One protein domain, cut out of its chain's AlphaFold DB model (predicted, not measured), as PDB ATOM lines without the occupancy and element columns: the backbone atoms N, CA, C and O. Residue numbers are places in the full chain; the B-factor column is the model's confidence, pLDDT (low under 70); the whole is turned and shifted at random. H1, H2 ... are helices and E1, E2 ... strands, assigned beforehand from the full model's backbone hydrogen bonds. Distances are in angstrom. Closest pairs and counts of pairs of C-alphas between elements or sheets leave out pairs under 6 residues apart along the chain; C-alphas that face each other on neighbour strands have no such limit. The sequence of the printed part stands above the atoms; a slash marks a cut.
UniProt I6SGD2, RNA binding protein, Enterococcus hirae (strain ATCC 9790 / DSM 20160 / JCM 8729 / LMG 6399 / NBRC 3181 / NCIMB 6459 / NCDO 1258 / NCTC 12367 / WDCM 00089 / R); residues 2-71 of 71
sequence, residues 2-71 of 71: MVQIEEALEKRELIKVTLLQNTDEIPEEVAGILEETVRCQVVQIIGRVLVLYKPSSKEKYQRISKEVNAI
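What this domain is: This is residues 2 to 71 of the 71 residues of the protein "RNA binding protein" of Enterococcus hirae (strain ATCC 9790 / DSM 20160 / JCM 8729 / LMG 6399 / NBRC 3181 / NCIMB 6459 / NCDO 1258 / NCTC 12367 / WDCM 00089 / R) (UniProt I6SGD2). A three-stranded antiparallel sheet, ordered E1, E3, E2, has H1 and H2 over one face, making two layers, with H3 off one end. Along the 70 printed residues come H1, E1, H2, E2, E3, H3, class mixed. The whole is compact, radius of gyration of the C-alphas 12.6 A, spanning 39 by 26 by 18 A.

Where its parts are: H1, residues 2 to 12, begins at C-alpha (86.460, 221.170, 8.225) and measures 15.4 A. E1 is 14 to 18, 13.5 A; H2 27 to 38, 15.5 A; E2 41 to 46, 14.6 A; E3 49 to 53, 13.2 A. H3, 64 to 69, 8.5 A, ends at (94.486, 207.624, -13.720).

How they stand to each other: N 15 and O 52 of E1 and E3, and N 43 and O 51 of hairpin E2 and E3, are each 2.9 A apart. H2 residues 37 to 38 alone touch H1, about perpendicular at 82 degrees; C-alphas of Glu 6 and Val 38 are closest, 6.4 A. E1, H2, E2 form a split strand-helix-strand unit, right-handed, E3 between the strands. H3 is only just not on the sheet, with 4 C-alpha pairs within 10 A. Every O i to N i+4 pair in H1, H2 and H3 is within hydrogen-bond range.

The domain as a whole: The printed part has no cut or long link. No printed residue is under 70.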
ATOM      1  N   MET A   2      85.748 222.383   8.702       83.00
ATOM      2  CA  MET A   2      86.460 221.170   8.225       83.00
ATOM      3  C   MET A   2      85.530 220.124   7.585       83.00
ATOM      4  O   MET A   2      85.717 219.751   6.434       83.00
ATOM      5  N   VAL A   3      84.451 219.760   8.289       89.00
ATOM      6  CA  VAL A   3      83.445 218.793   7.809       89.00
ATOM      7  C   VAL A   3      82.838 219.208   6.463       89.00
ATOM      8  O   VAL A   3      82.624 218.377   5.592       89.00
ATOM      9  N   GLN A   4      82.615 220.507   6.243       91.62
ATOM     10  CA  GLN A   4      82.032 220.995   4.989       91.62
ATOM     11  C   GLN A   4      83.018 220.874   3.822       91.62
ATOM     12  O   GLN A   4      82.600 220.612   2.696       91.62
ATOM     13  N   ILE A   5      84.315 221.060   4.086       93.00
ATOM     14  CA  ILE A   5      85.381 220.867   3.097       93.00
ATOM     15  C   ILE A   5      85.473 219.380   2.738       93.00
ATOM     16  O   ILE A   5      85.478 219.047   1.555       93.00
ATOM     17  N   GLU A   6      85.456 218.492   3.735       93.94
ATOM     18  CA  GLU A   6      85.446 217.039   3.525       93.94
ATOM     19  C   GLU A   6      84.234 216.578   2.713       93.94
ATOM     20  O   GLU A   6      84.388 215.865   1.723       93.94
ATOM     21  N   GLU A   7      83.029 217.017   3.072       94.56
ATOM     22  CA  GLU A   7      81.808 216.663   2.344       94.56
ATOM     23  C   GLU A   7      81.795 217.209   0.912       94.56
ATOM     24  O   GLU A   7      81.259 216.567   0.000       94.56
ATOM     25  N   ALA A   8      82.354 218.404   0.703       95.69
ATOM     26  CA  ALA A   8      82.470 218.994  -0.621       95.69
ATOM     27  C   ALA A   8      83.472 218.218  -1.487       95.69
ATOM     28  O   ALA A   8      83.154 217.920  -2.641       95.69
ATOM     29  N   LEU A   9      84.623 217.840  -0.923       96.31
ATOM     30  CA  LEU A   9      85.617 216.991  -1.580       96.31
ATOM     31  C   LEU A   9      85.056 215.601  -1.896       96.31
ATOM     32  O   LEU A   9      85.168 215.157  -3.029       96.31
ATOM     33  N   GLU A  10      84.346 214.953  -0.974       96.06
ATOM     34  CA  GLU A  10      83.757 213.623  -1.206       96.06
ATOM     35  C   GLU A  10      82.736 213.618  -2.362       96.06
ATOM     36  O   GLU A  10      82.531 212.602  -3.020       96.06
ATOM     37  N   LYS A  11      82.073 214.749  -2.639       95.75
ATOM     38  CA  LYS A  11      81.085 214.859  -3.730       95.75
ATOM     39  C   LYS A  11      81.669 215.345  -5.055       95.75
ATOM     40  O   LYS A  11      81.016 215.167  -6.083       95.75
ATOM     41  N   ARG A  12      82.807 216.044  -5.034       96.44
ATOM     42  CA  ARG A  12      83.328 216.787  -6.200       96.44
ATOM     43  C   ARG A  12      84.760 216.435  -6.574       96.44
ATOM     44  O   ARG A  12      85.174 216.791  -7.668       96.44
ATOM     45  N   GLU A  13      85.495 215.792  -5.675       96.88
ATOM     46  CA  GLU A  13      86.927 215.462  -5.710       96.88
ATOM     47  C   GLU A  13      87.880 216.654  -5.818       96.88
ATOM     48  O   GLU A  13      88.989 216.583  -5.306       96.88
ATOM     49  N   LEU A  14      87.451 217.760  -6.422       97.06
ATOM     50  CA  LEU A  14      88.211 218.984  -6.614       97.06
ATOM     51  C   LEU A  14      87.350 220.188  -6.227       97.06
ATOM     52  O   LEU A  14      86.239 220.366  -6.738       97.06
ATOM     53  N   ILE A  15      87.859 221.040  -5.341       96.88
ATOM     54  CA  ILE A  15      87.171 222.266  -4.918       96.88
ATOM     55  C   ILE A  15      88.135 223.446  -4.829       96.88
ATOM     56  O   ILE A  15      89.339 223.278  -4.657       96.88
ATOM     57  N   LYS A  16      87.581 224.658  -4.918       96.56
ATOM     58  CA  LYS A  16      88.297 225.903  -4.637       96.56
ATOM     59  C   LYS A  16      87.820 226.469  -3.306       96.56
ATOM     60  O   LYS A  16      86.615 226.638  -3.117       96.56
ATOM     61  N   VAL A  17      88.755 226.767  -2.413       94.75
ATOM     62  CA  VAL A  17      88.517 227.433  -1.131       94.75
ATOM     63  C   VAL A  17      89.181 228.799  -1.184       94.75
ATOM     64  O   VAL A  17      90.363 228.904  -1.482       94.75
ATOM     65  N   THR A  18      88.423 229.853  -0.909       95.12
ATOM     66  CA  THR A  18      88.942 231.221  -0.914       95.12
ATOM     67  C   THR A  18      89.095 231.702   0.515       95.12
ATOM     68  O   THR A  18      88.134 231.672   1.284       95.12
ATOM     69  N   LEU A  19      90.288 232.178   0.859       94.25
ATOM     70  CA  LEU A  19      90.522 232.873   2.115       94.25
ATOM     71  C   LEU A  19      89.945 234.283   2.039       94.25
ATOM     72  O   LEU A  19      90.111 234.982   1.034       94.25
ATOM     73  N   LEU A  20      89.287 234.718   3.116       94.12
ATOM     74  CA  LEU A  20      88.764 236.080   3.204       94.12
ATOM     75  C   LEU A  20      89.915 237.087   3.064       94.12
ATOM     76  O   LEU A  20      91.068 236.778   3.345       94.12
ATOM     77  N   GLN A  21      89.629 238.289   2.573       88.38
ATOM     78  CA  GLN A  21      90.669 239.307   2.367       88.38
ATOM     79  C   GLN A  21      91.129 239.967   3.675       88.38
ATOM     80  O   GLN A  21      92.229 240.497   3.717       88.38
ATOM     81  N   ASN A  22      90.309 239.899   4.727       92.56
ATOM     82  CA  ASN A  22      90.534 240.571   6.012       92.56
ATOM     83  C   ASN A  22      91.039 239.622   7.116       92.56
ATOM     84  O   ASN A  22      90.846 239.910   8.290       92.56
ATOM     85  N   THR A  23      91.601 238.470   6.745       90.88
ATOM     86  CA  THR A  23      92.296 237.565   7.679       90.88
ATOM     87  C   THR A  23      93.792 237.783   7.598       90.88
ATOM     88  O   THR A  23      94.321 238.012   6.507       90.88
ATOM     89  N   ASP A  24      94.458 237.575   8.727       91.94
ATOM     90  CA  ASP A  24      95.916 237.513   8.821       91.94
ATOM     91  C   ASP A  24      96.474 236.163   8.329       91.94
ATOM     92  O   ASP A  24      97.676 236.024   8.116       91.94
ATOM     93  N   GLU A  25      95.610 235.170   8.093       93.62
ATOM     94  CA  GLU A  25      95.996 233.861   7.575       93.62
ATOM     95  C   GLU A  25      96.663 233.925   6.189       93.62
ATOM     96  O   GLU A  25      96.121 234.472   5.207       93.62
ATOM     97  N   ILE A  26      97.825 233.270   6.117       94.06
ATOM     98  CA  ILE A  26      98.651 233.100   4.925       94.06
ATOM     99  C   ILE A  26      98.180 231.844   4.160       94.06
ATOM    100  O   ILE A  26      98.040 230.780   4.770       94.06
ATOM    101  N   PRO A  27      97.926 231.923   2.835       94.62
ATOM    102  CA  PRO A  27      97.456 230.787   2.035       94.62
ATOM    103  C   PRO A  27      98.286 229.513   2.190       94.62
ATOM    104  O   PRO A  27      97.724 228.427   2.299       94.62
ATOM    105  N   GLU A  28      99.604 229.648   2.234       94.81
ATOM    106  CA  GLU A  28     100.563 228.555   2.358       94.81
ATOM    107  C   GLU A  28     100.476 227.849   3.721       94.81
ATOM    108  O   GLU A  28     100.553 226.624   3.791       94.81
ATOM    109  N   GLU A  29     100.255 228.596   4.802       95.19
ATOM    110  CA  GLU A  29     100.078 228.016   6.138       95.19
ATOM    111  C   GLU A  29      98.747 227.269   6.235       95.19
ATOM    112  O   GLU A  29      98.685 226.138   6.723       95.19
ATOM    113  N   VAL A  30      97.676 227.866   5.701       94.56
ATOM    114  CA  VAL A  30      96.359 227.219   5.667       94.56
ATOM    115  C   VAL A  30      96.382 225.974   4.787       94.56
ATOM    116  O   VAL A  30      95.741 224.982   5.130       94.56
ATOM    117  N   ALA A  31      97.124 225.996   3.677       95.69
ATOM    118  CA  ALA A  31      97.330 224.829   2.831       95.69
ATOM    119  C   ALA A  31      97.887 223.653   3.646       95.69
ATOM    120  O   ALA A  31      97.258 222.597   3.661       95.69
ATOM    121  N   GLY A  32      98.975 223.861   4.398       95.12
ATOM    122  CA  GLY A  32      99.564 222.818   5.246       95.12
ATOM    123  C   GLY A  32      98.579 222.268   6.280       95.12
ATOM    124  O   GLY A  32      98.397 221.056   6.388       95.12
ATOM    125  N   ILE A  33      97.848 223.155   6.964       94.00
ATOM    126  CA  ILE A  33      96.824 222.748   7.938       94.00
ATOM    127  C   ILE A  33      95.737 221.896   7.271       94.00
ATOM    128  O   ILE A  33      95.307 220.886   7.832       94.00
ATOM    129  N   LEU A  34      95.261 222.287   6.087       93.88
ATOM    130  CA  LEU A  34      94.224 221.548   5.367       93.88
ATOM    131  C   LEU A  34      94.716 220.170   4.918       93.88
ATOM    132  O   LEU A  34      93.977 219.197   5.075       93.88
ATOM    133  N   GLU A  35      95.945 220.057   4.419       94.75
ATOM    134  CA  GLU A  35      96.513 218.760   4.038       94.75
ATOM    135  C   GLU A  35      96.614 217.811   5.239       94.75
ATOM    136  O   GLU A  35      96.207 216.652   5.139       94.75
ATOM    137  N   GLU A  36      97.055 218.303   6.399       93.94
ATOM    138  CA  GLU A  36      97.170 217.485   7.613       93.94
ATOM    139  C   GLU A  36      95.806 217.078   8.185       93.94
ATOM    140  O   GLU A  36      95.592 215.925   8.574       93.94
ATOM    141  N   THR A  37      94.862 218.018   8.237       93.19
ATOM    142  CA  THR A  37      93.588 217.822   8.944       93.19
ATOM    143  C   THR A  37      92.525 217.146   8.083       93.19
ATOM    144  O   THR A  37      91.889 216.195   8.534       93.19
ATOM    145  N   VAL A  38      92.350 217.592   6.836       92.75
ATOM    146  CA  VAL A  38      91.341 217.082   5.887       92.75
ATOM    147  C   VAL A  38      91.880 215.878   5.105       92.75
ATOM    148  O   VAL A  38      91.110 215.131   4.483       92.75
ATOM    149  N   ARG A  39      93.200 215.637   5.147       93.56
ATOM    150  CA  ARG A  39      93.885 214.596   4.360       93.56
ATOM    151  C   ARG A  39      93.557 214.726   2.875       93.56
ATOM    152  O   ARG A  39      93.136 213.763   2.229       93.56
ATOM    153  N   CYS A  40      93.641 215.952   2.376       94.75
ATOM    154  CA  CYS A  40      93.530 216.289   0.963       94.75
ATOM    155  C   CYS A  40      94.887 216.775   0.445       94.75
ATOM    156  O   CYS A  40      95.829 216.919   1.214       94.75
ATOM    157  N   GLN A  41      94.978 216.994  -0.862       95.88
ATOM    158  CA  GLN A  41      96.148 217.570  -1.512       95.88
ATOM    159  C   GLN A  41      95.823 218.985  -1.978       95.88
ATOM    160  O   GLN A  41      94.797 219.205  -2.630       95.88
ATOM    161  N   VAL A  42      96.699 219.939  -1.694       96.62
ATOM    162  CA  VAL A  42      96.619 221.293  -2.244       96.62
ATOM    163  C   VAL A  42      97.345 221.280  -3.584       96.62
ATOM    164  O   VAL A  42      98.566 221.346  -3.662       96.62
ATOM    165  N   VAL A  43      96.585 221.175  -4.673       96.56
ATOM    166  CA  VAL A  43      97.165 221.062  -6.023       96.56
ATOM    167  C   VAL A  43      97.627 222.405  -6.575       96.56
ATOM    168  O   VAL A  43      98.462 222.449  -7.474       96.56
ATOM    169  N   GLN A  44      97.070 223.510  -6.071       97.31
ATOM    170  CA  GLN A  44      97.451 224.850  -6.504       97.31
ATOM    171  C   GLN A  44      97.046 225.921  -5.489       97.31
ATOM    172  O   GLN A  44      95.977 225.844  -4.882       97.31
ATOM    173  N   ILE A  45      97.857 226.973  -5.396       96.81
ATOM    174  CA  ILE A  45      97.548 228.218  -4.686       96.81
ATOM    175  C   ILE A  45      97.546 229.357  -5.715       96.81
ATOM    176  O   ILE A  45      98.512 229.530  -6.456       96.81
ATOM    177  N   ILE A  46      96.447 230.112  -5.804       95.81
ATOM    178  CA  ILE A  46      96.283 231.251  -6.721       95.81
ATOM    179  C   ILE A  46      95.874 232.476  -5.906       95.81
ATOM    180  O   ILE A  46      94.692 232.693  -5.624       95.81
ATOM    181  N   GLY A  47      96.858 233.283  -5.511       94.12
ATOM    182  CA  GLY A  47      96.629 234.383  -4.577       94.12
ATOM    183  C   GLY A  47      96.024 233.850  -3.277       94.12
ATOM    184  O   GLY A  47      96.655 233.074  -2.576       94.12
ATOM    185  N   ARG A  48      94.772 234.221  -2.980       95.00
ATOM    186  CA  ARG A  48      94.038 233.760  -1.783       95.00
ATOM    187  C   ARG A  48      93.134 232.545  -2.024       95.00
ATOM    188  O   ARG A  48      92.327 232.205  -1.161       95.00
ATOM    189  N   VAL A  49      93.214 231.921  -3.199       96.25
ATOM    190  CA  VAL A  49      92.397 230.757  -3.565       96.25
ATOM    191  C   VAL A  49      93.242 229.490  -3.513       96.25
ATOM    192  O   VAL A  49      94.223 229.364  -4.240       96.25
ATOM    193  N   LEU A  50      92.817 228.535  -2.697       97.19
ATOM    194  CA  LEU A  50      93.385 227.200  -2.565       97.19
ATOM    195  C   LEU A  50      92.574 226.224  -3.414       97.19
ATOM    196  O   LEU A  50      91.349 226.152  -3.292       97.19
ATOM    197  N   VAL A  51      93.242 225.467  -4.277       97.56
ATOM    198  CA  VAL A  51      92.634 224.376  -5.041       97.56
ATOM    199  C   VAL A  51      92.973 223.073  -4.335       97.56
ATOM    200  O   VAL A  51      94.142 222.710  -4.228       97.56
ATOM    201  N   LEU A  52      91.948 222.386  -3.841       97.25
ATOM    202  CA  LEU A  52      92.078 221.166  -3.051       97.25
ATOM    203  C   LEU A  52      91.564 219.976  -3.846       97.25
ATOM    204  O   LEU A  52      90.490 220.065  -4.447       97.25
ATOM    205  N   TYR A  53      92.286 218.864  -3.782       97.12
ATOM    206  CA  TYR A  53      91.933 217.594  -4.398       97.12
ATOM    207  C   TYR A  53      91.928 216.458  -3.374       97.12
ATOM    208  O   TYR A  53      92.811 216.365  -2.522       97.12
ATOM    209  N   LYS A  54      90.943 215.566  -3.468       95.94
ATOM    210  CA  LYS A  54      90.918 214.295  -2.741       95.94
ATOM    211  C   LYS A  54      90.052 213.298  -3.514       95.94
ATOM    212  O   LYS A  54      88.895 213.623  -3.786       95.94
ATOM    213  N   PRO A  55      90.559 212.098  -3.849       95.88
ATOM    214  CA  PRO A  55      89.739 211.057  -4.458       95.88
ATOM    215  C   PRO A  55      88.523 210.733  -3.587       95.88
ATOM    216  O   PRO A  55      88.644 210.591  -2.368       95.88
ATOM    217  N   SER A  56      87.356 210.606  -4.213       96.25
ATOM    218  CA  SER A  56      86.126 210.260  -3.498       96.25
ATOM    219  C   SER A  56      86.181 208.817  -3.001       96.25
ATOM    220  O   SER A  56      86.617 207.914  -3.719       96.25
ATOM    221  N   SER A  57      85.647 208.565  -1.809       94.75
ATOM    222  CA  SER A  57      85.482 207.201  -1.286       94.75
ATOM    223  C   SER A  57      84.315 206.467  -1.961       94.75
ATOM    224  O   SER A  57      84.263 205.238  -1.991       94.75
ATOM    225  N   LYS A  58      83.353 207.215  -2.512       94.81
ATOM    226  CA  LYS A  58      82.178 206.690  -3.218       94.81
ATOM    227  C   LYS A  58      82.416 206.654  -4.718       94.81
ATOM    228  O   LYS A  58      82.565 207.704  -5.344       94.81
ATOM    229  N   GLU A  59      82.298 205.466  -5.307       93.19
ATOM    230  CA  GLU A  59      82.491 205.239  -6.744       93.19
ATOM    231  C   GLU A  59      81.654 206.179  -7.627       93.19
ATOM    232  O   GLU A  59      82.149 206.707  -8.619       93.19
ATOM    233  N   LYS A  60      80.405 206.465  -7.236       95.31
ATOM    234  CA  LYS A  60      79.516 207.376  -7.982       95.31
ATOM    235  C   LYS A  60      80.045 208.810  -8.136       95.31
ATOM    236  O   LYS A  60      79.545 209.541  -8.987       95.31
ATOM    237  N   TYR A  61      80.989 209.231  -7.294       95.62
ATOM    238  CA  TYR A  61      81.597 210.563  -7.338       95.62
ATOM    239  C   TYR A  61      83.061 210.532  -7.798       95.62
ATOM    240  O   TYR A  61      83.652 211.594  -7.937       95.62
ATOM    241  N   GLN A  62      83.625 209.350  -8.078       95.12
ATOM    242  CA  GLN A  62      84.974 209.188  -8.627       95.12
ATOM    243  C   GLN A  62      84.976 209.463 -10.133       95.12
ATOM    244  O   GLN A  62      84.860 208.545 -10.946       95.12
ATOM    245  N   ARG A  63      85.050 210.735 -10.512       94.00
ATOM    246  CA  ARG A  63      85.118 211.175 -11.912       94.00
ATOM    247  C   ARG A  63      86.531 211.623 -12.251       94.00
ATOM    248  O   ARG A  63      87.175 211.022 -13.100       94.00
ATOM    249  N   ILE A  64      87.042 212.589 -11.495       93.69
ATOM    250  CA  ILE A  64      88.353 213.203 -11.707       93.69
ATOM    251  C   ILE A  64      89.458 212.180 -11.452       93.69
ATOM    252  O   ILE A  64      90.373 212.053 -12.258       93.69
ATOM    253  N   SER A  65      89.359 211.406 -10.367       93.69
ATOM    254  CA  SER A  65      90.336 210.345 -10.076       93.69
ATOM    255  C   SER A  65      90.396 209.276 -11.174       93.69
ATOM    256  O   SER A  65      91.483 208.818 -11.518       93.69
ATOM    257  N   LYS A  66      89.254 208.895 -11.760       94.19
ATOM    258  CA  LYS A  66      89.209 207.921 -12.862       94.19
ATOM    259  C   LYS A  66      89.794 208.485 -14.154       94.19
ATOM    260  O   LYS A  66      90.538 207.779 -14.822       94.19
ATOM    261  N   GLU A  67      89.473 209.732 -14.489       93.50
ATOM    262  CA  GLU A  67      89.982 210.393 -15.697       93.50
ATOM    263  C   GLU A  67      91.501 210.598 -15.635       93.50
ATOM    264  O   GLU A  67      92.190 210.283 -16.598       93.50
ATOM    265  N   VAL A  68      92.038 211.055 -14.499       91.19
ATOM    266  CA  VAL A  68      93.483 211.295 -14.339       91.19
ATOM    267  C   VAL A  68      94.288 209.993 -14.358       91.19
ATOM    268  O   VAL A  68      95.343 209.954 -14.975       91.19
ATOM    269  N   ASN A  69      93.792 208.919 -13.735       88.69
ATOM    270  CA  ASN A  69      94.486 207.624 -13.720       88.69
ATOM    271  C   ASN A  69      94.452 206.882 -15.071       88.69
ATOM    272  O   ASN A  69      95.134 205.870 -15.220       88.69
ATOM    273  N   ALA A  70      93.614 207.319 -16.015       88.25
ATOM    274  CA  ALA A  70      93.488 206.706 -17.335       88.25
ATOM    275  C   ALA A  70      94.444 207.304 -18.385       88.25
ATOM    276  O   ALA A  70      94.476 206.807 -19.512       88.25
ATOM    277  N   ILE A  71      95.172 208.368 -18.031       75.56
ATOM    278  CA  ILE A  71      96.179 209.046 -18.862       75.56
ATOM    279  C   ILE A  71      97.561 208.498 -18.506       75.56
ATOM    280  O   ILE A  71      98.337 208.241 -19.453       75.56
TER     281      ILE A  71